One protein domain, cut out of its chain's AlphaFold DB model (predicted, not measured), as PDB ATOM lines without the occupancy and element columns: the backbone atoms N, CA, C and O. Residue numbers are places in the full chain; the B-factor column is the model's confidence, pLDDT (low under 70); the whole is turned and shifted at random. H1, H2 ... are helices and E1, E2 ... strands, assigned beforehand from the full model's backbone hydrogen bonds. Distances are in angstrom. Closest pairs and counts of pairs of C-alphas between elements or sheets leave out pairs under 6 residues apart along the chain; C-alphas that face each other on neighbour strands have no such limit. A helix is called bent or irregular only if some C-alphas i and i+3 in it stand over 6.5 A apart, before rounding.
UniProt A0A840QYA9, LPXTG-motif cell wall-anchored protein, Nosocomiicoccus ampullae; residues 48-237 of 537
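AT A GLANCE: This is residues 48 to 237 of the 537 residues of the protein "LPXTG-motif cell wall-anchored protein" of Nosocomiicoccus ampullae (UniProt A0A840QYA9). A twisted sheet of three long strands, E1 E3 E2, forms the core, with H2 covering one face and H1, H4 and H5 covering the other. At one end of the longest axis lies the tip of the hairpin E2 and E3; at the other, H6 and the small hairpin E4 and E5 form an arm, from which residues 221 to 237, with no named element, run back past H1. The printed part has 190 residues, with six named helices and five named strands in the order H1 H2 H3 E1 H4 H5 E2 E3 H6 E4 E5; both sheets are antiparallel, and the class is mixed, helices and strands. It is compact, with a radius of gyration of the C-alphas of 17.8 A, yet elongated in outline, with spans of 68 by 44 by 28 A.

IN THESE COORDINATES: Start with the large sheet: E1 covers residues 134 to 141 and is 24.4 A long, E3 covers 186 to 196 at 33.5 A, and E2 covers 173 to 183 at 33.4 A. Find C-alpha 173 at (359.997, 364.269, 304.804); from there E2 runs to C-alpha 183 at (349.339, 391.771, 289.084). On this sheet look for H2, residues 82 to 98, 24.0 A; H4, residues 146 to 158, 18.3 A; and H5, residues 161 to 168. H1, residues 48 to 64, begins at C-alpha 48, (369.745, 375.265, 296.034), and is 25.4 A long; it is neither bent nor irregular, but only just: C-alphas 48 and 51 are 6.0 A apart. H3, residues 111 to 122, is irregular, with C-alphas 118 and 121 9.4 A apart. Then find H6, residues 199 to 208, and the short strands E4, residues 210 to 212, and E5, residues 218 to 220.

HOW THE PARTS SIT: In the sheet, E3 is the inner strand; look for N 136 and O 193 at 2.8 A between E1 and E3, and N 179 and O 190 at 2.8 A in the hairpin E2 and E3. H2 runs along the strands over E3 and E2, at a height over the sheet of 5.9 A; its closest C-alphas to E2 are those of Thr 85 and Gly 175, 3.9 A. On the opposite face, H4 lies over E1 and E3, only just not over E2, on which 2 of its C-alphas fall, and runs slantwise, at 55 degrees to E1 on the local plane. E1, H4 H5 and E2 form a split strand-helix-strand unit, two strands running the same way with E3 between them, and its crossover is right-handed. H1, on the same face as H4, lies over E2 and touches H5 with residues 57 to 64 alone, the closest C-alphas being those of Arg 61 and Leu 168, 5.7 A. H4 and H5 touch only at the corner, with the C-alphas of Arg 158 and Asn 164 closest at 4.7 A. H3 only grazes the sheet, with residues 111 to 112. H6 is not on this sheet; after it in the chain, the hairpin E4 and E5 has N 211 and O 219 at 2.9 A, within hydrogen-bond range, and the closest C-alphas of H6 and E5 are those of Leu 206 and Tyr 220, 6.7 A. Every O i to N i+4 pair is within hydrogen-bond range in H2, H4, H5 and H6, against 12 of 13 in H1 and 6 of 8 in H3.

THE WHOLE: The two C-alphas farthest apart are those of Asn 184 and Ser 215, 68.5 A. The printed part has no cut. The links H1 to H2, H2 to H3 and H3 to E1 are long. The mean pLDDT of the printed part is 90.3; look for values under 70 at residues 48 to 49, 72, 129 to 131 and 229 to 237.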
ATOM      1  N   TRP A  48     368.845 375.341 294.868       51.53
ATOM      2  CA  TRP A  48     369.745 375.265 296.034       51.53
ATOM      3  C   TRP A  48     369.101 375.794 297.325       51.53
ATOM      4  O   TRP A  48     369.592 375.511 298.411       51.53
ATOM      5  N   GLN A  49     368.007 376.544 297.200       62.56
ATOM      6  CA  GLN A  49     367.259 377.127 298.311       62.56
ATOM      7  C   GLN A  49     366.306 376.127 298.987       62.56
ATOM      8  O   GLN A  49     365.955 376.329 300.148       62.56
ATOM      9  N   ASP A  50     365.929 375.032 298.315       71.69
ATOM     10  CA  ASP A  50     365.057 374.014 298.916       71.69
ATOM     11  C   ASP A  50     365.747 373.348 300.112       71.69
ATOM     12  O   ASP A  50     365.143 373.164 301.171       71.69
ATOM     13  N   ASP A  51     367.038 373.047 299.958       85.12
ATOM     14  CA  ASP A  51     367.839 372.418 301.004       85.12
ATOM     15  C   ASP A  51     368.074 373.378 302.187       85.12
ATOM     16  O   ASP A  51     368.084 372.944 303.339       85.12
ATOM     17  N   GLU A  52     368.172 374.693 301.941       90.69
ATOM     18  CA  GLU A  52     368.311 375.685 303.019       90.69
ATOM     19  C   GLU A  52     367.073 375.719 303.925       90.69
ATOM     20  O   GLU A  52     367.209 375.768 305.147       90.69
ATOM     21  N   MET A  53     365.865 375.633 303.356       94.50
ATOM     22  CA  MET A  53     364.632 375.602 304.151       94.50
ATOM     23  C   MET A  53     364.546 374.339 305.022       94.50
ATOM     24  O   MET A  53     364.096 374.408 306.169       94.50
ATOM     25  N   VAL A  54     364.996 373.190 304.509       95.44
ATOM     26  CA  VAL A  54     365.082 371.936 305.279       95.44
ATOM     27  C   VAL A  54     366.050 372.083 306.449       95.44
ATOM     28  O   VAL A  54     365.713 371.723 307.580       95.44
ATOM     29  N   ASP A  55     367.218 372.674 306.210       93.81
ATOM     30  CA  ASP A  55     368.194 372.957 307.260       93.81
ATOM     31  C   ASP A  55     367.630 373.916 308.317       93.81
ATOM     32  O   ASP A  55     367.813 373.685 309.512       93.81
ATOM     33  N   TRP A  56     366.888 374.958 307.923       94.56
ATOM     34  CA  TRP A  56     366.251 375.879 308.874       94.56
ATOM     35  C   TRP A  56     365.222 375.170 309.756       94.56
ATOM     36  O   TRP A  56     365.207 375.380 310.972       94.56
ATOM     37  N   VAL A  57     364.394 374.293 309.180       95.62
ATOM     38  CA  VAL A  57     363.432 373.486 309.946       95.62
ATOM     39  C   VAL A  57     364.143 372.541 310.899       95.62
ATOM     40  O   VAL A  57     363.751 372.462 312.060       95.62
ATOM     41  N   ASN A  58     365.189 371.847 310.451       95.50
ATOM     42  CA  ASN A  58     365.929 370.917 311.299       95.50
ATOM     43  C   ASN A  58     366.696 371.627 312.419       95.50
ATOM     44  O   ASN A  58     366.683 371.141 313.548       95.50
ATOM     45  N   ASN A  59     367.282 372.801 312.163       93.00
ATOM     46  CA  ASN A  59     367.883 373.633 313.209       93.00
ATOM     47  C   ASN A  59     366.826 374.061 314.239       93.00
ATOM     48  O   ASN A  59     367.024 373.897 315.442       93.00
ATOM     49  N   HIS A  60     365.658 374.517 313.776       93.75
ATOM     50  CA  HIS A  60     364.549 374.882 314.660       93.75
ATOM     51  C   HIS A  60     364.026 373.688 315.465       93.75
ATOM     52  O   HIS A  60     363.812 373.801 316.672       93.75
ATOM     53  N   ARG A  61     363.898 372.506 314.849       93.75
ATOM     54  CA  ARG A  61     363.613 371.260 315.573       93.75
ATOM     55  C   ARG A  61     364.679 371.003 316.626       93.75
ATOM     56  O   ARG A  61     364.319 370.815 317.779       93.75
ATOM     57  N   ALA A  62     365.966 371.060 316.285       90.94
ATOM     58  CA  ALA A  62     367.078 370.806 317.206       90.94
ATOM     59  C   ALA A  62     367.105 371.763 318.416       90.94
ATOM     60  O   ALA A  62     367.505 371.376 319.522       90.94
ATOM     61  N   GLU A  63     366.683 373.014 318.219       89.81
ATOM     62  CA  GLU A  63     366.519 374.014 319.279       89.81
ATOM     63  C   GLU A  63     365.364 373.674 320.226       89.81
ATOM     64  O   GLU A  63     365.501 373.827 321.443       89.81
ATOM     65  N   GLN A  64     364.237 373.208 319.681       90.06
ATOM     66  CA  GLN A  64     363.025 372.906 320.449       90.06
ATOM     67  C   GLN A  64     362.985 371.478 320.996       90.06
ATOM     68  O   GLN A  64     362.230 371.206 321.928       90.06
ATOM     69  N   THR A  65     363.803 370.581 320.450       85.50
ATOM     70  CA  THR A  65     363.840 369.174 320.836       85.50
ATOM     71  C   THR A  65     364.189 369.079 322.317       85.50
ATOM     72  O   THR A  65     365.239 369.550 322.766       85.50
ATOM     73  N   GLN A  66     363.300 368.454 323.079       81.31
ATOM     74  CA  GLN A  66     363.528 368.077 324.466       81.31
ATOM     75  C   GLN A  66     363.450 366.554 324.555       81.31
ATOM     76  O   GLN A  66     362.634 365.958 323.852       81.31
ATOM     77  N   PRO A  67     364.259 365.919 325.417       81.12
ATOM     78  CA  PRO A  67     364.042 364.516 325.719       81.12
ATOM     79  C   PRO A  67     362.646 364.349 326.325       81.12
ATOM     80  O   PRO A  67     362.157 365.221 327.055       81.12
ATOM     81  N   ASP A  68     361.997 363.233 326.029       79.06
ATOM     82  CA  ASP A  68     360.714 362.903 326.627       79.06
ATOM     83  C   ASP A  68     360.853 362.579 328.132       79.06
ATOM     84  O   ASP A  68     361.923 362.676 328.740       79.06
ATOM     85  N   GLY A  69     359.745 362.201 328.779       75.06
ATOM     86  CA  GLY A  69     359.742 361.857 330.207       75.06
ATOM     87  C   GLY A  69     360.631 360.662 330.588       75.06
ATOM     88  O   GLY A  69     360.858 360.450 331.781       75.06
ATOM     89  N   TYR A  70     361.123 359.902 329.605       73.25
ATOM     90  CA  TYR A  70     362.046 358.781 329.762       73.25
ATOM     91  C   TYR A  70     363.492 359.140 329.400       73.25
ATOM     92  O   TYR A  70     364.392 358.351 329.677       73.25
ATOM     93  N   GLY A  71     363.734 360.350 328.889       73.25
ATOM     94  CA  GLY A  71     365.049 360.772 328.423       73.25
ATOM     95  C   GLY A  71     365.274 360.541 326.928       73.25
ATOM     96  O   GLY A  71     366.365 360.852 326.452       73.25
ATOM     97  N   ASP A  72     364.279 360.017 326.205       69.69
ATOM     98  CA  ASP A  72     364.414 359.601 324.813       69.69
ATOM     99  C   ASP A  72     364.056 360.726 323.842       69.69
ATOM    100  O   ASP A  72     363.166 361.549 324.075       69.69
ATOM    101  N   TYR A  73     364.766 360.747 322.718       76.06
ATOM    102  CA  TYR A  73     364.533 361.675 321.621       76.06
ATOM    103  C   TYR A  73     363.758 360.967 320.511       76.06
ATOM    104  O   TYR A  73     364.298 360.103 319.826       76.06
ATOM    105  N   ASN A  74     362.488 361.340 320.333       79.50
ATOM    106  CA  ASN A  74     361.619 360.770 319.293       79.50
ATOM    107  C   ASN A  74     361.625 361.585 317.989       79.50
ATOM    108  O   ASN A  74     361.044 361.159 316.988       79.50
ATOM    109  N   ASP A  75     362.271 362.750 317.999       86.50
ATOM    110  CA  ASP A  75     362.346 363.624 316.840       86.50
ATOM    111  C   ASP A  75     363.482 363.198 315.913       86.50
ATOM    112  O   ASP A  75     364.613 362.927 316.331       86.50
ATOM    113  N   VAL A  76     363.147 363.141 314.627       91.94
ATOM    114  CA  VAL A  76     364.070 362.839 313.537       91.94
ATOM    115  C   VAL A  76     364.185 364.050 312.614       91.94
ATOM    116  O   VAL A  76     363.218 364.823 312.497       91.94
ATOM    117  N   PRO A  77     365.344 364.255 311.963       94.56
ATOM    118  CA  PRO A  77     365.447 365.246 310.908       94.56
ATOM    119  C   PRO A  77     364.457 364.938 309.788       94.56
ATOM    120  O   PRO A  77     364.212 363.779 309.449       94.56
ATOM    121  N   VAL A  78     363.899 365.999 309.216       96.00
ATOM    122  CA  VAL A  78     363.227 365.929 307.920       96.00
ATOM    123  C   VAL A  78     364.261 365.967 306.809       96.00
ATOM    124  O   VAL A  78     365.260 366.680 306.898       96.00
ATOM    125  N   GLU A  79     363.994 365.230 305.742       96.00
ATOM    126  CA  GLU A  79     364.742 365.294 304.494       96.00
ATOM    127  C   GLU A  79     363.916 366.006 303.417       96.00
ATOM    128  O   GLU A  79     362.682 365.991 303.444       96.00
ATOM    129  N   ASN A  80     364.605 366.625 302.455       96.50
ATOM    130  CA  ASN A  80     363.960 367.181 301.272       96.50
ATOM    131  C   ASN A  80     363.365 366.044 300.431       96.50
ATOM    132  O   ASN A  80     364.081 365.125 300.026       96.50
ATOM    133  N   ASN A  81     362.072 366.125 300.127       96.44
ATOM    134  CA  ASN A  81     361.395 365.194 299.241       96.44
ATOM    135  C   ASN A  81     360.971 365.898 297.948       96.44
ATOM    136  O   ASN A  81     360.141 366.808 297.949       96.44
ATOM    137  N   ASN A  82     361.493 365.420 296.817       96.06
ATOM    138  CA  ASN A  82     361.261 366.036 295.509       96.06
ATOM    139  C   ASN A  82     359.777 366.080 295.109       96.06
ATOM    140  O   ASN A  82     359.352 367.039 294.469       96.06
ATOM    141  N   GLN A  83     358.986 365.058 295.457       96.31
ATOM    142  CA  GLN A  83     357.568 365.022 295.106       96.31
ATOM    143  C   GLN A  83     356.757 366.001 295.972       96.31
ATOM    144  O   GLN A  83     355.888 366.698 295.451       96.31
ATOM    145  N   LEU A  84     357.076 366.125 297.265       97.19
ATOM    146  CA  LEU A  84     356.485 367.152 298.132       97.19
ATOM    147  C   LEU A  84     356.887 368.569 297.701       97.19
ATOM    148  O   LEU A  84     356.057 369.474 297.746       97.19
ATOM    149  N   THR A  85     358.126 368.768 297.255       97.62
ATOM    150  CA  THR A  85     358.626 370.050 296.735       97.62
ATOM    151  C   THR A  85     357.933 370.435 295.424       97.62
ATOM    152  O   THR A  85     357.467 371.569 295.285       97.62
ATOM    153  N   ASP A  86     357.759 369.503 294.479       96.94
ATOM    154  CA  ASP A  86     356.939 369.742 293.275       96.94
ATOM    155  C   ASP A  86     355.494 370.110 293.646       96.94
ATOM    156  O   ASP A  86     354.926 371.068 293.114       96.94
ATOM    157  N   PHE A  87     354.904 369.394 294.607       98.00
ATOM    158  CA  PHE A  87     353.554 369.673 295.081       98.00
ATOM    159  C   PHE A  87     353.430 371.058 295.728       98.00
ATOM    160  O   PHE A  87     352.496 371.796 295.410       98.00
ATOM    161  N   ALA A  88     354.378 371.441 296.586       98.38
ATOM    162  CA  ALA A  88     354.412 372.747 297.234       98.38
ATOM    163  C   ALA A  88     354.521 373.888 296.208       98.38
ATOM    164  O   ALA A  88     353.769 374.864 296.277       98.38
ATOM    165  N   ASN A  89     355.388 373.731 295.200       97.88
ATOM    166  CA  ASN A  89     355.527 374.686 294.099       97.88
ATOM    167  C   ASN A  89     354.233 374.821 293.290       97.88
ATOM    168  O   ASN A  89     353.767 375.936 293.035       97.88
ATOM    169  N   TRP A  90     353.607 373.696 292.934       98.06
ATOM    170  CA  TRP A  90     352.306 373.705 292.267       98.06
ATOM    171  C   TRP A  90     351.235 374.400 293.113       98.06
ATOM    172  O   TRP A  90     350.473 375.211 292.588       98.06
ATOM    173  N   LYS A  91     351.176 374.118 294.415       98.38
ATOM    174  CA  LYS A  91     350.173 374.687 295.319       98.38
ATOM    175  C   LYS A  91     350.337 376.199 295.465       98.38
ATOM    176  O   LYS A  91     349.342 376.921 295.384       98.38
ATOM    177  N   ALA A  92     351.571 376.690 295.611       98.50
ATOM    178  CA  ALA A  92     351.873 378.121 295.661       98.50
ATOM    179  C   ALA A  92     351.411 378.835 294.378       98.50
ATOM    180  O   ALA A  92     350.742 379.869 294.437       98.50
ATOM    181  N   GLN A  93     351.695 378.238 293.215       98.25
ATOM    182  CA  GLN A  93     351.233 378.731 291.917       98.25
ATOM    183  C   GLN A  93     349.709 378.697 291.787       98.25
ATOM    184  O   GLN A  93     349.108 379.660 291.310       98.25
ATOM    185  N   ASN A  94     349.071 377.607 292.213       97.94
ATOM    186  CA  ASN A  94     347.629 377.438 292.110       97.94
ATOM    187  C   ASN A  94     346.876 378.462 292.971       97.94
ATOM    188  O   ASN A  94     345.931 379.072 292.481       97.94
ATOM    189  N   MET A  95     347.331 378.715 294.203       98.44
ATOM    190  CA  MET A  95     346.788 379.781 295.060       98.44
ATOM    191  C   MET A  95     346.862 381.154 294.385       98.44
ATOM    192  O   MET A  95     345.877 381.893 294.375       98.44
ATOM    193  N   ALA A  96     348.002 381.468 293.767       97.75
ATOM    194  CA  ALA A  96     348.193 382.728 293.062       97.75
ATOM    195  C   ALA A  96     347.290 382.872 291.830       97.75
ATOM    196  O   ALA A  96     346.673 383.916 291.636       97.75
ATOM    197  N   GLN A  97     347.211 381.833 290.997       96.75
ATOM    198  CA  GLN A  97     346.466 381.860 289.735       96.75
ATOM    199  C   GLN A  97     344.951 381.878 289.946       96.75
ATOM    200  O   GLN A  97     344.235 382.570 289.225       96.75
ATOM    201  N   GLU A  98     344.467 381.139 290.941       96.88
ATOM    202  CA  GLU A  98     343.040 381.031 291.254       96.88
ATOM    203  C   GLU A  98     342.578 382.092 292.272       96.88
ATOM    204  O   GLU A  98     341.388 382.197 292.573       96.88
ATOM    205  N   GLY A  99     343.505 382.899 292.803       96.94
ATOM    206  CA  GLY A  99     343.203 384.029 293.678       96.94
ATOM    207  C   GLY A  99     342.627 383.628 295.037       96.94
ATOM    208  O   GLY A  99     341.700 384.278 295.525       96.94
ATOM    209  N   TYR A 100     343.152 382.566 295.653       98.06
ATOM    210  CA  TYR A 100     342.746 382.125 296.990       98.06
ATOM    211  C   TYR A 100     343.950 381.930 297.918       98.06
ATOM    212  O   TYR A 100     345.057 381.640 297.476       98.06
ATOM    213  N   PHE A 101     343.726 382.068 299.226       98.19
ATOM    214  CA  PHE A 101     344.736 381.802 300.252       98.19
ATOM    215  C   PHE A 101     344.107 381.029 301.413       98.19
ATOM    216  O   PHE A 101     343.569 381.594 302.365       98.19
ATOM    217  N   THR A 102     344.076 379.708 301.269       98.00
ATOM    218  CA  THR A 102     343.515 378.768 302.244       98.00
ATOM    219  C   THR A 102     344.032 377.358 301.944       98.00
ATOM    220  O   THR A 102     344.370 377.046 300.802       98.00
ATOM    221  N   HIS A 103     344.097 376.510 302.971       97.69
ATOM    222  CA  HIS A 103     344.529 375.114 302.849       97.69
ATOM    223  C   HIS A 103     343.637 374.320 301.880       97.69
ATOM    224  O   HIS A 103     344.116 373.581 301.012       97.69
ATOM    225  N   ASN A 104     342.323 374.532 301.975       98.00
ATOM    226  CA  ASN A 104     341.358 373.859 301.119       98.00
ATOM    227  C   ASN A 104     341.157 374.644 299.830       98.00
ATOM    228  O   ASN A 104     340.993 375.860 299.860       98.00
ATOM    229  N   THR A 105     341.109 373.965 298.691       97.19
ATOM    230  CA  THR A 105     340.747 374.623 297.430       97.19
ATOM    231  C   THR A 105     339.317 375.181 297.481       97.19
ATOM    232  O   THR A 105     338.507 374.753 298.312       97.19
ATOM    233  N   PRO A 106     338.948 376.111 296.580       97.50
ATOM    234  CA  PRO A 106     337.587 376.656 296.517       97.50
ATOM    235  C   PRO A 106     336.472 375.612 296.318       97.50
ATOM    236  O   PRO A 106     335.337 375.848 296.729       97.50
ATOM    237  N   ASP A 107     336.773 374.461 295.711       96.81
ATOM    238  CA  ASP A 107     335.857 373.318 295.579       96.81
ATOM    239  C   ASP A 107     335.847 372.390 296.813       96.81
ATOM    240  O   ASP A 107     335.080 371.430 296.859       96.81
ATOM    241  N   GLY A 108     336.638 372.712 297.840       97.75
ATOM    242  CA  GLY A 108     336.638 372.057 299.145       97.75
ATOM    243  C   GLY A 108     337.605 370.883 299.286       97.75
ATOM    244  O   GLY A 108     337.481 370.143 300.261       97.75
ATOM    245  N   GLN A 109     338.552 370.692 298.360       97.56
ATOM    246  CA  GLN A 109     339.542 369.618 298.477       97.56
ATOM    247  C   GLN A 109     340.562 369.950 299.562       97.56
ATOM    248  O   GLN A 109     341.157 371.028 299.573       97.56
ATOM    249  N   THR A 110     340.800 368.994 300.451       96.69
ATOM    250  CA  THR A 110     341.868 369.065 301.459       96.69
ATOM    251  C   THR A 110     343.250 368.957 300.814       96.69
ATOM    252  O   THR A 110     343.363 368.497 299.677       96.69
ATOM    253  N   VAL A 111     344.315 369.354 301.518       96.25
ATOM    254  CA  VAL A 111     345.692 369.231 300.998       96.25
ATOM    255  C   VAL A 111     346.049 367.786 300.637       96.25
ATOM    256  O   VAL A 111     346.625 367.537 299.583       96.25
ATOM    257  N   THR A 112     345.615 366.821 301.450       95.81
ATOM    258  CA  THR A 112     345.801 365.389 301.195       95.81
ATOM    259  C   THR A 112     345.131 364.960 299.892       95.81
ATOM    260  O   THR A 112     345.780 364.375 299.034       95.81
ATOM    261  N   GLN A 113     343.866 365.342 299.687       95.62
ATOM    262  CA  GLN A 113     343.149 365.040 298.444       95.62
ATOM    263  C   GLN A 113     343.793 365.707 297.228       95.62
ATOM    264  O   GLN A 113     343.824 365.118 296.154       95.62
ATOM    265  N   GLN A 114     344.305 366.930 297.373       96.88
ATOM    266  CA  GLN A 114     345.017 367.613 296.292       96.88
ATOM    267  C   GLN A 114     346.296 366.856 295.903       96.88
ATOM    268  O   GLN A 114     346.549 366.673 294.714       96.88
ATOM    269  N   TYR A 115     347.070 366.389 296.887       96.81
ATOM    270  CA  TYR A 115     348.282 365.596 296.669       96.81
ATOM    271  C   TYR A 115     347.965 364.249 295.997       96.81
ATOM    272  O   TYR A 115     348.534 363.924 294.953       96.81
ATOM    273  N   GLU A 116     346.974 363.517 296.514       95.06
ATOM    274  CA  GLU A 116     346.495 362.257 295.933       95.06
ATOM    275  C   GLU A 116     345.969 362.434 294.506       95.06
ATOM    276  O   GLU A 116     346.317 361.664 293.616       95.06
ATOM    277  N   ASN A 117     345.164 363.469 294.251       96.19
ATOM    278  CA  ASN A 117     344.629 363.748 292.920       96.19
ATOM    279  C   ASN A 117     345.733 364.112 291.918       96.19
ATOM    280  O   ASN A 117     345.586 363.834 290.726       96.19
ATOM    281  N   ARG A 118     346.817 364.750 292.378       95.88
ATOM    282  CA  ARG A 118     347.925 365.176 291.518       95.88
ATOM    283  C   ARG A 118     348.766 363.997 291.038       95.88
ATOM    284  O   ARG A 118     349.076 363.947 289.851       95.88
ATOM    285  N   TYR A 119     349.129 363.079 291.931       96.38
ATOM    286  CA  TYR A 119     350.042 361.975 291.600       96.38
ATOM    287  C   TYR A 119     349.337 360.632 291.385       96.38
ATOM    288  O   TYR A 119     349.910 359.728 290.779       96.38
ATOM    289  N   GLY A 120     348.085 360.484 291.822       94.75
ATOM    290  CA  GLY A 120     347.325 359.245 291.687       94.75
ATOM    291  C   GLY A 120     348.082 358.062 292.288       94.75
ATOM    292  O   GLY A 120     348.470 358.090 293.455       94.75
ATOM    293  N   ASP A 121     348.313 357.030 291.479       93.38
ATOM    294  CA  ASP A 121     349.035 355.815 291.880       93.38
ATOM    295  C   ASP A 121     350.566 355.997 291.949       93.38
ATOM    296  O   ASP A 121     351.261 355.103 292.421       93.38
ATOM    297  N   GLU A 122     351.107 357.129 291.482       94.38
ATOM    298  CA  GLU A 122     352.545 357.452 291.533       94.38
ATOM    299  C   GLU A 122     352.932 358.241 292.796       94.38
ATOM    300  O   GLU A 122     354.077 358.685 292.930       94.38
ATOM    301  N   ARG A 123     351.977 358.443 293.714       94.50
ATOM    302  CA  ARG A 123     352.224 359.134 294.980       94.50
ATOM    303  C   ARG A 123     353.230 358.364 295.833       94.50
ATOM    304  O   ARG A 123     353.152 357.142 295.931       94.50
ATOM    305  N   GLU A 124     354.163 359.088 296.438       93.69
ATOM    306  CA  GLU A 124     355.170 358.505 297.329       93.69
ATOM    307  C   GLU A 124     354.614 358.254 298.732       93.69
ATOM    308  O   GLU A 124     354.927 357.232 299.328       93.69
ATOM    309  N   PHE A 125     353.746 359.149 299.213       92.44
ATOM    310  CA  PHE A 125     353.100 359.026 300.516       92.44
ATOM    311  C   PHE A 125     351.624 358.679 300.345       92.44
ATOM    312  O   PHE A 125     350.869 359.412 299.698       92.44
ATOM    313  N   ASP A 126     351.197 357.567 300.936       85.81
ATOM    314  CA  ASP A 126     349.796 357.176 300.960       85.81
ATOM    315  C   ASP A 126     349.148 357.603 302.278       85.81
ATOM    316  O   ASP A 126     349.532 357.133 303.346       85.81
ATOM    317  N   ALA A 127     348.134 358.468 302.231       73.81
ATOM    318  CA  ALA A 127     347.523 359.007 303.446       73.81
ATOM    319  C   ALA A 127     346.900 357.926 304.347       73.81
ATOM    320  O   ALA A 127     346.814 358.106 305.564       73.81
ATOM    321  N   ASP A 128     346.499 356.801 303.749       76.69
ATOM    322  CA  ASP A 128     345.941 355.645 304.450       76.69
ATOM    323  C   ASP A 128     346.997 354.849 305.247       76.69
ATOM    324  O   ASP A 128     346.638 354.173 306.217       76.69
ATOM    325  N   TYR A 129     348.281 354.919 304.874       68.06
ATOM    326  CA  TYR A 129     349.358 354.094 305.449       68.06
ATOM    327  C   TYR A 129     350.484 354.911 306.087       68.06
ATOM    328  O   TYR A 129     350.881 354.627 307.218       68.06
ATOM    329  N   ASP A 130     350.953 355.938 305.389       63.12
ATOM    330  CA  ASP A 130     352.111 356.761 305.749       63.12
ATOM    331  C   ASP A 130     351.686 358.001 306.565       63.12
ATOM    332  O   ASP A 130     352.482 358.750 307.122       63.12
ATOM    333  N   GLY A 131     350.377 358.179 306.741       66.31
ATOM    334  CA  GLY A 131     349.794 359.219 307.571       66.31
ATOM    335  C   GLY A 131     349.518 360.521 306.821       66.31
ATOM    336  O   GLY A 131     349.769 360.688 305.632       66.31
ATOM    337  N   TYR A 132     348.921 361.470 307.539       84.50
ATOM    338  CA  TYR A 132     348.384 362.695 306.950       84.50
ATOM    339  C   TYR A 132     349.482 363.642 306.458       84.50
ATOM    340  O   TYR A 132     350.385 363.979 307.232       84.50
ATOM    341  N   ILE A 133     349.315 364.156 305.235       94.62
ATOM    342  CA  ILE A 133     350.033 365.330 304.721       94.62
ATOM    343  C   ILE A 133     349.678 366.557 305.573       94.62
ATOM    344  O   ILE A 133     348.500 366.884 305.728       94.62
ATOM    345  N   ALA A 134     350.687 367.235 306.118       96.44
ATOM    346  CA  ALA A 134     350.526 368.502 306.833       96.44
ATOM    347  C   ALA A 134     351.047 369.672 305.988       96.44
ATOM    348  O   ALA A 134     351.949 369.495 305.174       96.44
ATOM    349  N   GLU A 135     350.484 370.865 306.180       98.19
ATOM    350  CA  GLU A 135     350.776 372.035 305.347       98.19
ATOM    351  C   GLU A 135     350.891 373.310 306.184       98.19
ATOM    352  O   GLU A 135     350.054 373.590 307.044       98.19
ATOM    353  N   ASN A 136     351.896 374.117 305.862       98.75
ATOM    354  CA  ASN A 136     352.001 375.515 306.241       98.75
ATOM    355  C   ASN A 136     351.917 376.370 304.973       98.75
ATOM    356  O   ASN A 136     352.610 376.096 303.996       98.75
ATOM    357  N   ILE A 137     351.098 377.425 304.993       98.62
ATOM    358  CA  ILE A 137     351.010 378.395 303.892       98.62
ATOM    359  C   ILE A 137     351.342 379.801 304.386       98.62
ATOM    360  O   ILE A 137     351.108 380.140 305.548       98.62
ATOM    361  N   TYR A 138     351.915 380.624 303.515       98.50
ATOM    362  CA  TYR A 138     352.255 382.014 303.799       98.50
ATOM    363  C   TYR A 138     351.938 382.905 302.598       98.50
ATOM    364  O   TYR A 138     352.138 382.492 301.457       98.50
ATOM    365  N   GLN A 139     351.450 384.121 302.845       98.19
ATOM    366  CA  GLN A 139     351.190 385.116 301.805       98.19
ATOM    367  C   GLN A 139     351.592 386.504 302.292       98.19
ATOM    368  O   GLN A 139     351.282 386.887 303.422       98.19
ATOM    369  N   VAL A 140     352.243 387.275 301.422       97.50
ATOM    370  CA  VAL A 140     352.545 388.689 301.676       97.50
ATOM    371  C   VAL A 140     352.531 389.494 300.376       97.50
ATOM    372  O   VAL A 140     353.090 389.067 299.369       97.50
ATOM    373  N   GLU A 141     351.904 390.671 300.391       97.44
ATOM    374  CA  GLU A 141     352.006 391.658 299.307       97.44
ATOM    375  C   GLU A 141     353.236 392.545 299.549       97.44
ATOM    376  O   GLU A 141     353.182 393.495 300.330       97.44
ATOM    377  N   SER A 142     354.371 392.224 298.929       95.44
ATOM    378  CA  SER A 142     355.608 392.999 299.061       95.44
ATOM    379  C   SER A 142     356.573 392.697 297.914       95.44
ATOM    380  O   SER A 142     356.613 391.577 297.407       95.44
ATOM    381  N   ASP A 143     357.383 393.682 297.517       95.56
ATOM    382  CA  ASP A 143     358.437 393.524 296.503       95.56
ATOM    383  C   ASP A 143     359.725 392.948 297.119       95.56
ATOM    384  O   ASP A 143     360.814 393.505 296.988       95.56
ATOM    385  N   LEU A 144     359.575 391.851 297.864       93.50
ATOM    386  CA  LEU A 144     360.696 391.101 298.427       93.50
ATOM    387  C   LEU A 144     361.414 390.332 297.320       93.50
ATOM    388  O   LEU A 144     360.798 389.875 296.349       93.50
ATOM    389  N   THR A 145     362.713 390.130 297.507       94.06
ATOM    390  CA  THR A 145     363.424 389.050 296.817       94.06
ATOM    391  C   THR A 145     362.971 387.682 297.345       94.06
ATOM    392  O   THR A 145     362.362 387.594 298.408       94.06
ATOM    393  N   GLN A 146     363.285 386.612 296.609       93.12
ATOM    394  CA  GLN A 146     363.011 385.229 297.022       93.12
ATOM    395  C   GLN A 146     363.591 384.922 298.412       93.12
ATOM    396  O   GLN A 146     362.859 384.546 299.317       93.12
ATOM    397  N   GLU A 147     364.885 385.195 298.600       91.19
ATOM    398  CA  GLU A 147     365.601 384.968 299.862       91.19
ATOM    399  C   GLU A 147     364.958 385.736 301.032       91.19
ATOM    400  O   GLU A 147     364.748 385.187 302.110       91.19
ATOM    401  N   GLU A 148     364.580 387.001 300.818       93.31
ATOM    402  CA  GLU A 148     363.885 387.794 301.841       93.31
ATOM    403  C   GLU A 148     362.489 387.233 302.156       93.31
ATOM    404  O   GLU A 148     362.073 387.244 303.317       93.31
ATOM    405  N   PHE A 149     361.768 386.735 301.147       95.62
ATOM    406  CA  PHE A 149     360.470 386.095 301.333       95.62
ATOM    407  C   PHE A 149     360.576 384.781 302.113       95.62
ATOM    408  O   PHE A 149     359.820 384.600 303.064       95.62
ATOM    409  N   ASP A 150     361.516 383.902 301.766       95.06
ATOM    410  CA  ASP A 150     361.689 382.590 302.406       95.06
ATOM    411  C   ASP A 150     361.920 382.742 303.910       95.06
ATOM    412  O   ASP A 150     361.282 382.090 304.740       95.06
ATOM    413  N   VAL A 151     362.775 383.693 304.272       93.50
ATOM    414  CA  VAL A 151     363.066 384.046 305.661       93.50
ATOM    415  C   VAL A 151     361.821 384.567 306.363       93.50
ATOM    416  O   VAL A 151     361.550 384.232 307.522       93.50
ATOM    417  N   TYR A 152     361.071 385.434 305.684       94.31
ATOM    418  CA  TYR A 152     359.864 386.026 306.233       94.31
ATOM    419  C   TYR A 152     358.778 384.968 306.464       94.31
ATOM    420  O   TYR A 152     358.164 384.947 307.532       94.31
ATOM    421  N   ALA A 153     358.600 384.046 305.516       96.94
ATOM    422  CA  ALA A 153     357.684 382.919 305.619       96.94
ATOM    423  C   ALA A 153     358.079 381.985 306.771       96.94
ATOM    424  O   ALA A 153     357.256 381.726 307.651       96.94
ATOM    425  N   PHE A 154     359.350 381.572 306.843       96.69
ATOM    426  CA  PHE A 154     359.866 380.727 307.923       96.69
ATOM    427  C   PHE A 154     359.654 381.358 309.307       96.69
ATOM    428  O   PHE A 154     359.095 380.739 310.218       96.69
ATOM    429  N   ASN A 155     360.021 382.634 309.463       95.69
ATOM    430  CA  ASN A 155     359.800 383.366 310.709       95.69
ATOM    431  C   ASN A 155     358.309 383.577 311.014       95.69
ATOM    432  O   ASN A 155     357.903 383.591 312.178       95.69
ATOM    433  N   GLY A 156     357.472 383.722 309.993       96.25
ATOM    434  CA  GLY A 156     356.026 383.767 310.144       96.25
ATOM    435  C   GLY A 156     355.454 382.449 310.673       96.25
ATOM    436  O   GLY A 156     354.627 382.452 311.588       96.25
ATOM    437  N   TRP A 157     355.923 381.320 310.146       98.00
ATOM    438  CA  TRP A 157     355.499 379.991 310.574       98.00
ATOM    439  C   TRP A 157     355.962 379.661 311.988       98.00
ATOM    440  O   TRP A 157     355.134 379.282 312.814       98.00
ATOM    441  N   ARG A 158     357.234 379.892 312.326       96.06
ATOM    442  CA  ARG A 158     357.760 379.567 313.667       96.06
ATOM    443  C   ARG A 158     357.070 380.332 314.796       96.06
ATOM    444  O   ARG A 158     356.955 379.834 315.909       96.06
ATOM    445  N   ASN A 159     356.589 381.542 314.507       96.00
ATOM    446  CA  ASN A 159     355.901 382.392 315.480       96.00
ATOM    447  C   ASN A 159     354.375 382.177 315.500       96.00
ATOM    448  O   ASN A 159     353.678 382.792 316.308       96.00
ATOM    449  N   SER A 160     353.843 381.305 314.640       96.81
ATOM    450  CA  SER A 160     352.437 380.903 314.631       96.81
ATOM    451  C   SER A 160     352.290 379.522 315.252       96.81
ATOM    452  O   SER A 160     352.873 378.565 314.757       96.81
ATOM    453  N   LYS A 161     351.470 379.384 316.301       96.94
ATOM    454  CA  LYS A 161     351.322 378.120 317.041       96.94
ATOM    455  C   LYS A 161     351.053 376.914 316.125       96.94
ATOM    456  O   LYS A 161     351.791 375.943 316.204       96.94
ATOM    457  N   GLY A 162     350.044 376.989 315.253       96.31
ATOM    458  CA  GLY A 162     349.672 375.857 314.392       96.31
ATOM    459  C   GLY A 162     350.737 375.516 313.346       96.31
ATOM    460  O   GLY A 162     351.024 374.348 313.111       96.31
ATOM    461  N   HIS A 163     351.383 376.528 312.764       98.00
ATOM    462  CA  HIS A 163     352.444 376.288 311.782       98.00
ATOM    463  C   HIS A 163     353.718 375.743 312.437       98.00
ATOM    464  O   HIS A 163     354.383 374.858 311.899       98.00
ATOM    465  N   ASN A 164     354.031 376.250 313.627       96.75
ATOM    466  CA  ASN A 164     355.140 375.787 314.440       96.75
ATOM    467  C   ASN A 164     354.949 374.331 314.885       96.75
ATOM    468  O   ASN A 164     355.894 373.554 314.837       96.75
ATOM    469  N   GLU A 165     353.727 373.941 315.259       95.75
ATOM    470  CA  GLU A 165     353.388 372.547 315.572       95.75
ATOM    471  C   GLU A 165     353.654 371.612 314.381       95.75
ATOM    472  O   GLU A 165     354.227 370.545 314.580       95.75
ATOM    473  N   ASN A 166     353.345 372.024 313.144       96.00
ATOM    474  CA  ASN A 166     353.683 371.237 311.950       96.00
ATOM    475  C   ASN A 166     355.199 371.077 311.762       96.00
ATOM    476  O   ASN A 166     355.669 369.975 311.482       96.00
ATOM    477  N   MET A 167     355.972 372.152 311.958       96.31
ATOM    478  CA  MET A 167     357.434 372.090 311.845       96.31
ATOM    479  C   MET A 167     358.064 371.199 312.912       96.31
ATOM    480  O   MET A 167     359.075 370.573 312.624       96.31
ATOM    481  N   LEU A 168     357.481 371.123 314.109       94.94
ATOM    482  CA  LEU A 168     357.986 370.315 315.223       94.94
ATOM    483  C   LEU A 168     357.412 368.894 315.272       94.94
ATOM    484  O   LEU A 168     357.861 368.089 316.078       94.94
ATOM    485  N   ALA A 169     356.424 368.568 314.439       92.44
ATOM    486  CA  ALA A 169     355.858 367.228 314.401       92.44
ATOM    487  C   ALA A 169     356.902 366.202 313.932       92.44
ATOM    488  O   ALA A 169     357.680 366.479 313.015       92.44
ATOM    489  N   SER A 170     356.871 364.994 314.498       90.75
ATOM    490  CA  SER A 170     357.792 363.896 314.171       90.75
ATOM    491  C   SER A 170     357.524 363.330 312.766       90.75
ATOM    492  O   SER A 170     356.914 362.278 312.598       90.75
ATOM    493  N   ARG A 171     357.953 364.085 311.757       93.31
ATOM    494  CA  ARG A 171     357.866 363.828 310.313       93.31
ATOM    495  C   ARG A 171     359.263 363.570 309.767       93.31
ATOM    496  O   ARG A 171     360.220 364.101 310.329       93.31
ATOM    497  N   THR A 172     359.370 362.814 308.687       95.31
ATOM    498  CA  THR A 172     360.653 362.431 308.069       95.31
ATOM    499  C   THR A 172     360.936 363.152 306.768       95.31
ATOM    500  O   THR A 172     362.082 363.182 306.326       95.31
ATOM    501  N   ASP A 173     359.907 363.716 306.144       96.31
ATOM    502  CA  ASP A 173     359.997 364.269 304.804       96.31
ATOM    503  C   ASP A 173     359.279 365.608 304.747       96.31
ATOM    504  O   ASP A 173     358.223 365.814 305.361       96.31
ATOM    505  N   MET A 174     359.863 366.533 303.999       97.56
ATOM    506  CA  MET A 174     359.250 367.815 303.718       97.56
ATOM    507  C   MET A 174     359.523 368.268 302.293       97.56
ATOM    508  O   MET A 174     360.520 367.891 301.684       97.56
ATOM    509  N   GLY A 175     358.646 369.124 301.790       97.69
ATOM    510  CA  GLY A 175     358.878 369.901 300.587       97.69
ATOM    511  C   GLY A 175     358.561 371.366 300.830       97.69
ATOM    512  O   GLY A 175     357.691 371.700 301.640       97.69
ATOM    513  N   TYR A 176     359.265 372.241 300.127       98.12
ATOM    514  CA  TYR A 176     359.034 373.679 300.157       98.12
ATOM    515  C   TYR A 176     358.855 374.198 298.735       98.12
ATOM    516  O   TYR A 176     359.464 373.704 297.794       98.12
ATOM    517  N   GLY A 177     357.985 375.185 298.572       97.69
ATOM    518  CA  GLY A 177     357.780 375.843 297.298       97.69
ATOM    519  C   GLY A 177     357.232 377.238 297.502       97.69
ATOM    520  O   GLY A 177     356.505 377.516 298.458       97.69
ATOM    521  N   SER A 178     357.571 378.134 296.590       97.56
ATOM    522  CA  SER A 178     357.096 379.508 296.644       97.56
ATOM    523  C   SER A 178     356.850 380.069 295.254       97.56
ATOM    524  O   SER A 178     357.328 379.555 294.245       97.56
ATOM    525  N   TYR A 179     356.032 381.114 295.188       97.75
ATOM    526  CA  TYR A 179     355.652 381.724 293.931       97.75
ATOM    527  C   TYR A 179     355.446 383.227 294.067       97.75
ATOM    528  O   TYR A 179     354.642 383.699 294.877       97.75
ATOM    529  N   ARG A 180     356.152 383.978 293.217       97.69
ATOM    530  CA  ARG A 180     356.015 385.425 293.064       97.69
ATOM    531  C   ARG A 180     354.981 385.734 291.991       97.69
ATOM    532  O   ARG A 180     355.212 385.497 290.806       97.69
ATOM    533  N   HIS A 181     353.862 386.307 292.397       97.69
ATOM    534  CA  HIS A 181     352.797 386.742 291.509       97.69
ATOM    535  C   HIS A 181     352.809 388.262 291.360       97.69
ATOM    536  O   HIS A 181     352.732 388.986 292.350       97.69
ATOM    537  N   GLU A 182     352.882 388.754 290.125       97.25
ATOM    538  CA  GLU A 182     352.728 390.177 289.827       97.25
ATOM    539  C   GLU A 182     351.396 390.434 289.128       97.25
ATOM    540  O   GLU A 182     351.163 389.923 288.033       97.25
ATOM    541  N   ASP A 183     350.559 391.282 289.721       95.44
ATOM    542  CA  ASP A 183     349.339 391.771 289.084       95.44
ATOM    543  C   ASP A 183     349.199 393.282 289.272       95.44
ATOM    544  O   ASP A 183     349.327 393.812 290.374       95.44
ATOM    545  N   ASN A 184     348.947 394.003 288.177       94.25
ATOM    546  CA  ASN A 184     348.755 395.458 288.175       94.25
ATOM    547  C   ASN A 184     349.862 396.257 288.904       94.25
ATOM    548  O   ASN A 184     349.598 397.291 289.519       94.25
ATOM    549  N   GLY A 185     351.113 395.784 288.829       94.19
ATOM    550  CA  GLY A 185     352.261 396.401 289.505       94.19
ATOM    551  C   GLY A 185     352.333 396.131 291.012       94.19
ATOM    552  O   GLY A 185     353.180 396.713 291.685       94.19
ATOM    553  N   LYS A 186     351.464 395.266 291.544       96.31
ATOM    554  CA  LYS A 186     351.565 394.712 292.893       96.31
ATOM    555  C   LYS A 186     352.246 393.355 292.844       96.31
ATOM    556  O   LYS A 186     351.906 392.524 292.007       96.31
ATOM    557  N   VAL A 187     353.162 393.132 293.776       97.31
ATOM    558  CA  VAL A 187     353.871 391.864 293.948       97.31
ATOM    559  C   VAL A 187     353.278 391.154 295.155       97.31
ATOM    560  O   VAL A 187     353.223 391.728 296.240       97.31
ATOM    561  N   THR A 188     352.825 389.922 294.965       98.12
ATOM    562  CA  THR A 188     352.334 389.040 296.025       98.12
ATOM    563  C   THR A 188     353.144 387.762 296.014       98.12
ATOM    564  O   THR A 188     353.255 387.103 294.983       98.12
ATOM    565  N   TRP A 189     353.688 387.394 297.161       98.25
ATOM    566  CA  TRP A 189     354.366 386.128 297.353       98.25
ATOM    567  C   TRP A 189     353.447 385.110 298.014       98.25
ATOM    568  O   TRP A 189     352.678 385.458 298.911       98.25
ATOM    569  N   TYR A 190     353.573 383.859 297.584       98.56
ATOM    570  CA  TYR A 190     352.925 382.688 298.162       98.56
ATOM    571  C   TYR A 190     354.004 381.679 298.530       98.56
ATOM    572  O   TYR A 190     354.862 381.390 297.705       98.56
ATOM    573  N   GLY A 191     353.964 381.143 299.742       98.19
ATOM    574  CA  GLY A 191     354.897 380.131 300.233       98.19
ATOM    575  C   GLY A 191     354.120 378.950 300.778       98.19
ATOM    576  O   GLY A 191     353.086 379.136 301.422       98.19
ATOM    577  N   VAL A 192     354.601 377.747 300.500       98.62
ATOM    578  CA  VAL A 192     353.983 376.492 300.911       98.62
ATOM    579  C   VAL A 192     355.080 375.576 301.424       98.62
ATOM    580  O   VAL A 192     356.084 375.358 300.756       98.62
ATOM    581  N   GLN A 193     354.872 375.028 302.610       98.38
ATOM    582  CA  GLN A 193     355.697 373.980 303.181       98.38
ATOM    583  C   GLN A 193     354.798 372.788 303.483       98.38
ATOM    584  O   GLN A 193     353.752 372.935 304.116       98.38
ATOM    585  N   VAL A 194     355.198 371.613 303.018       98.06
ATOM    586  CA  VAL A 194     354.415 370.382 303.103       98.06
ATOM    587  C   VAL A 194     355.242 369.334 303.818       98.06
ATOM    588  O   VAL A 194     356.436 369.224 303.565       98.06
ATOM    589  N   PHE A 195     354.615 368.568 304.700       97.38
ATOM    590  CA  PHE A 195     355.269 367.509 305.457       97.38
ATOM    591  C   PHE A 195     354.551 366.185 305.268       97.38
ATOM    592  O   PHE A 195     353.317 366.137 305.278       97.38
ATOM    593  N   ALA A 196     355.333 365.116 305.205       96.12
ATOM    594  CA  ALA A 196     354.844 363.751 305.258       96.12
ATOM    595  C   ALA A 196     355.668 362.935 306.255       96.12
ATOM    596  O   ALA A 196     356.747 363.334 306.698       96.12
ATOM    597  N   ASP A 197     355.105 361.812 306.671       93.12
ATOM    598  CA  ASP A 197     355.781 360.868 307.540       93.12
ATOM    599  C   ASP A 197     355.978 359.560 306.785       93.12
ATOM    600  O   ASP A 197     355.049 359.061 306.176       93.12
ATOM    601  N   ASP A 198     357.177 359.004 306.826       92.38
ATOM    602  CA  ASP A 198     357.446 357.629 306.437       92.38
ATOM    603  C   ASP A 198     357.788 356.880 307.723       92.38
ATOM    604  O   ASP A 198     358.854 357.050 308.331       92.38
ATOM    605  N   TYR A 199     356.839 356.057 308.173       90.06
ATOM    606  CA  TYR A 199     356.962 355.334 309.430       90.06
ATOM    607  C   TYR A 199     358.198 354.426 309.459       90.06
ATOM    608  O   TYR A 199     358.898 354.382 310.476       90.06
ATOM    609  N   GLU A 200     358.479 353.716 308.364       90.75
ATOM    610  CA  GLU A 200     359.604 352.783 308.292       90.75
ATOM    611  C   GLU A 200     360.933 353.540 308.234       90.75
ATOM    612  O   GLU A 200     361.895 353.151 308.905       90.75
ATOM    613  N   LYS A 201     360.983 354.671 307.522       92.44
ATOM    614  CA  LYS A 201     362.142 355.572 307.522       92.44
ATOM    615  C   LYS A 201     362.410 356.141 308.910       92.44
ATOM    616  O   LYS A 201     363.538 356.030 309.391       92.44
ATOM    617  N   ARG A 202     361.394 356.677 309.600       91.31
ATOM    618  CA  ARG A 202     361.542 357.198 310.972       91.31
ATOM    619  C   ARG A 202     362.059 356.118 311.904       91.31
ATOM    620  O   ARG A 202     363.013 356.340 312.644       91.31
ATOM    621  N   LYS A 203     361.431 354.942 311.866       91.19
ATOM    622  CA  LYS A 203     361.817 353.802 312.694       91.19
ATOM    623  C   LYS A 203     363.273 353.420 312.453       91.19
ATOM    624  O   LYS A 203     364.011 353.256 313.417       91.19
ATOM    625  N   LYS A 204     363.701 353.349 311.193       93.31
ATOM    626  CA  LYS A 204     365.092 353.066 310.843       93.31
ATOM    627  C   LYS A 204     366.056 354.133 311.372       93.31
ATOM    628  O   LYS A 204     367.078 353.771 311.936       93.31
ATOM    629  N   ILE A 205     365.731 355.425 311.247       90.44
ATOM    630  CA  ILE A 205     366.563 356.511 311.798       90.44
ATOM    631  C   ILE A 205     366.711 356.359 313.315       90.44
ATOM    632  O   ILE A 205     367.814 356.495 313.840       90.44
ATOM    633  N   LEU A 206     365.621 356.053 314.023       89.19
ATOM    634  CA  LEU A 206     365.661 355.826 315.467       89.19
ATOM    635  C   LEU A 206     366.488 354.583 315.821       89.19
ATOM    636  O   LEU A 206     367.307 354.640 316.732       89.19
ATOM    637  N   GLU A 207     366.328 353.476 315.092       90.62
ATOM    638  CA  GLU A 207     367.117 352.250 315.286       90.62
ATOM    639  C   GLU A 207     368.615 352.470 315.019       90.62
ATOM    640  O   GLU A 207     369.445 352.000 315.798       90.62
ATOM    641  N   ASP A 208     368.969 353.229 313.979       90.62
ATOM    642  CA  ASP A 208     370.356 353.557 313.629       90.62
ATOM    643  C   ASP A 208     371.012 354.500 314.664       90.62
ATOM    644  O   ASP A 208     372.237 354.498 314.812       90.62
ATOM    645  N   ASN A 209     370.212 355.273 315.414       86.44
ATOM    646  CA  ASN A 209     370.661 356.164 316.495       86.44
ATOM    647  C   ASN A 209     370.461 355.580 317.906       86.44
ATOM    648  O   ASN A 209     370.741 356.255 318.905       86.44
ATOM    649  N   ALA A 210     370.000 354.333 318.011       87.75
ATOM    650  CA  ALA A 210     369.873 353.648 319.285       87.75
ATOM    651  C   ALA A 210     371.247 353.160 319.769       87.75
ATOM    652  O   ALA A 210     371.987 352.473 319.061       87.75
ATOM    653  N   SER A 211     371.574 353.462 321.019       86.38
ATOM    654  CA  SER A 211     372.605 352.756 321.779       86.38
ATOM    655  C   SER A 211     371.940 351.869 322.830       86.38
ATOM    656  O   SER A 211     370.753 352.008 323.092       86.38
ATOM    657  N   PHE A 212     372.667 350.911 323.403       87.38
ATOM    658  CA  PHE A 212     372.139 350.057 324.469       87.38
ATOM    659  C   PHE A 212     372.894 350.349 325.758       87.38
ATOM    660  O   PHE A 212     374.129 350.323 325.770       87.38
ATOM    661  N   ASP A 213     372.160 350.614 326.834       85.94
ATOM    662  CA  ASP A 213     372.754 350.791 328.155       85.94
ATOM    663  C   ASP A 213     373.246 349.453 328.750       85.94
ATOM    664  O   ASP A 213     373.097 348.377 328.161       85.94
ATOM    665  N   GLU A 214     373.841 349.488 329.948       88.44
ATOM    666  CA  GLU A 214     374.335 348.276 330.626       88.44
ATOM    667  C   GLU A 214     373.226 347.252 330.939       88.44
ATOM    668  O   GLU A 214     373.518 346.075 331.172       88.44
ATOM    669  N   SER A 215     371.961 347.682 330.947       88.12
ATOM    670  CA  SER A 215     370.797 346.819 331.148       88.12
ATOM    671  C   SER A 215     370.279 346.195 329.846       88.12
ATOM    672  O   SER A 215     369.423 345.307 329.890       88.12
ATOM    673  N   GLY A 216     370.835 346.597 328.698       86.44
ATOM    674  CA  GLY A 216     370.397 346.174 327.371       86.44
ATOM    675  C   GLY A 216     369.121 346.877 326.906       86.44
ATOM    676  O   GLY A 216     368.484 346.392 325.971       86.44
ATOM    677  N   MET A 217     368.737 347.981 327.549       84.50
ATOM    678  CA  MET A 217     367.627 348.821 327.106       84.50
ATOM    679  C   MET A 217     368.136 349.817 326.057       84.50
ATOM    680  O   MET A 217     369.220 350.381 326.247       84.50
ATOM    681  N   PRO A 218     367.407 350.019 324.944       82.44
ATOM    682  CA  PRO A 218     367.788 351.018 323.962       82.44
ATOM    683  C   PRO A 218     367.642 352.421 324.565       82.44
ATOM    684  O   PRO A 218     366.638 352.715 325.207       82.44
ATOM    685  N   THR A 219     368.642 353.265 324.347       78.12
ATOM    686  CA  THR A 219     368.621 354.706 324.597       78.12
ATOM    687  C   THR A 219     368.818 355.414 323.270       78.12
ATOM    688  O   THR A 219     369.772 355.116 322.545       78.12
ATOM    689  N   TYR A 220     367.924 356.337 322.933       80.62
ATOM    690  CA  TYR A 220     367.949 357.008 321.637       80.62
ATOM    691  C   TYR A 220     368.739 358.311 321.730       80.62
ATOM    692  O   TYR A 220     368.380 359.219 322.481       80.62
ATOM    693  N   HIS A 221     369.833 358.406 320.974       80.00
ATOM    694  CA  HIS A 221     370.564 359.661 320.852       80.00
ATOM    695  C   HIS A 221     369.763 360.662 320.022       80.00
ATOM    696  O   HIS A 221     369.038 360.288 319.099       80.00
ATOM    697  N   ASN A 222     369.911 361.947 320.339       80.69
ATOM    698  CA  ASN A 222     369.254 362.996 319.583       80.69
ATOM    699  C   ASN A 222     369.849 363.063 318.169       80.69
ATOM    700  O   ASN A 222     370.944 363.588 317.965       80.69
ATOM    701  N   SER A 223     369.104 362.557 317.188       82.19
ATOM    702  CA  SER A 223     369.504 362.561 315.776       82.19
ATOM    703  C   SER A 223     369.682 363.974 315.196       82.19
ATOM    704  O   SER A 223     370.317 364.142 314.157       82.19
ATOM    705  N   LEU A 224     369.183 365.000 315.893       85.69
ATOM    706  CA  LEU A 224     369.318 366.406 315.528       85.69
ATOM    707  C   LEU A 224     370.553 367.088 316.149       85.69
ATOM    708  O   LEU A 224     370.765 368.276 315.922       85.69
ATOM    709  N   GLU A 225     371.395 366.387 316.920       82.19
ATOM    710  CA  GLU A 225     372.571 366.988 317.584       82.19
ATOM    711  C   GLU A 225     373.608 367.582 316.622       82.19
ATOM    712  O   GLU A 225     374.348 368.487 317.009       82.19
ATOM    713  N   SER A 226     373.675 367.095 315.379       83.31
ATOM    714  CA  SER A 226     374.580 367.638 314.362       83.31
ATOM    715  C   SER A 226     374.119 368.973 313.779       83.31
ATOM    716  O   SER A 226     374.913 369.637 313.114       83.31
ATOM    717  N   TYR A 227     372.857 369.346 313.989       82.69
ATOM    718  CA  TYR A 227     372.293 370.587 313.474       82.69
ATOM    719  C   TYR A 227     372.676 371.750 314.385       82.69
ATOM    720  O   TYR A 227     372.596 371.679 315.616       82.69
ATOM    721  N   ASP A 228     373.163 372.818 313.762       74.69
ATOM    722  CA  ASP A 228     373.685 373.964 314.481       74.69
ATOM    723  C   ASP A 228     372.522 374.784 315.048       74.69
ATOM    724  O   ASP A 228     371.816 375.493 314.332       74.69
ATOM    725  N   LYS A 229     372.360 374.724 316.373       67.44
ATOM    726  CA  LYS A 229     371.380 375.524 317.127       67.44
ATOM    727  C   LYS A 229     371.643 377.034 317.061       67.44
ATOM    728  O   LYS A 229     370.954 377.799 317.725       67.44
ATOM    729  N   SER A 230     372.702 377.467 316.376       60.00
ATOM    730  CA  SER A 230     373.073 378.873 316.237       60.00
ATOM    731  C   SER A 230     372.566 379.518 314.951       60.00
ATOM    732  O   SER A 230     373.105 380.554 314.553       60.00
ATOM    733  N   TYR A 231     371.518 378.972 314.317       58.19
ATOM    734  CA  TYR A 231     370.852 379.684 313.233       58.19
ATOM    735  C   TYR A 231     370.216 380.983 313.758       58.19
ATOM    736  O   TYR A 231     369.064 381.057 314.186       58.19
ATOM    737  N   ASN A 232     371.003 382.052 313.712       54.75
ATOM    738  CA  ASN A 232     370.573 383.386 314.060       54.75
ATOM    739  C   ASN A 232     369.836 383.962 312.857       54.75
ATOM    740  O   ASN A 232     370.427 384.632 312.014       54.75
ATOM    741  N   ALA A 233     368.514 383.796 312.830       53.75
ATOM    742  CA  ALA A 233     367.649 384.610 311.972       53.75
ATOM    743  C   ALA A 233     367.874 386.133 312.173       53.75
ATOM    744  O   ALA A 233     367.426 386.934 311.359       53.75
ATOM    745  N   GLU A 234     368.581 386.535 313.240       58.72
ATOM    746  CA  GLU A 234     369.066 387.898 313.493       58.72
ATOM    747  C   GLU A 234     370.123 388.397 312.492       58.72
ATOM    748  O   GLU A 234     370.306 389.608 312.376       58.72
ATOM    749  N   ASP A 235     370.803 387.515 311.748       62.41
ATOM    750  CA  ASP A 235     371.751 387.931 310.699       62.41
ATOM    751  C   ASP A 235     371.040 388.566 309.488       62.41
ATOM    752  O   ASP A 235     371.682 389.134 308.597       62.41
ATOM    753  N   ILE A 236     369.709 388.510 309.466       57.31
ATOM    754  CA  ILE A 236     368.878 389.069 308.412       57.31
ATOM    755  C   ILE A 236     368.364 390.413 308.888       57.31
ATOM    756  O   ILE A 236     367.615 390.503 309.856       57.31
ATOM    757  N   ASP A 237     368.810 391.458 308.194       62.12
ATOM    758  CA  ASP A 237     368.577 392.855 308.543       62.12
ATOM    759  C   ASP A 237     367.081 393.140 308.816       62.12
ATOM    760  O   ASP A 237     366.285 393.245 307.872       62.12
TER     761      ASP A 237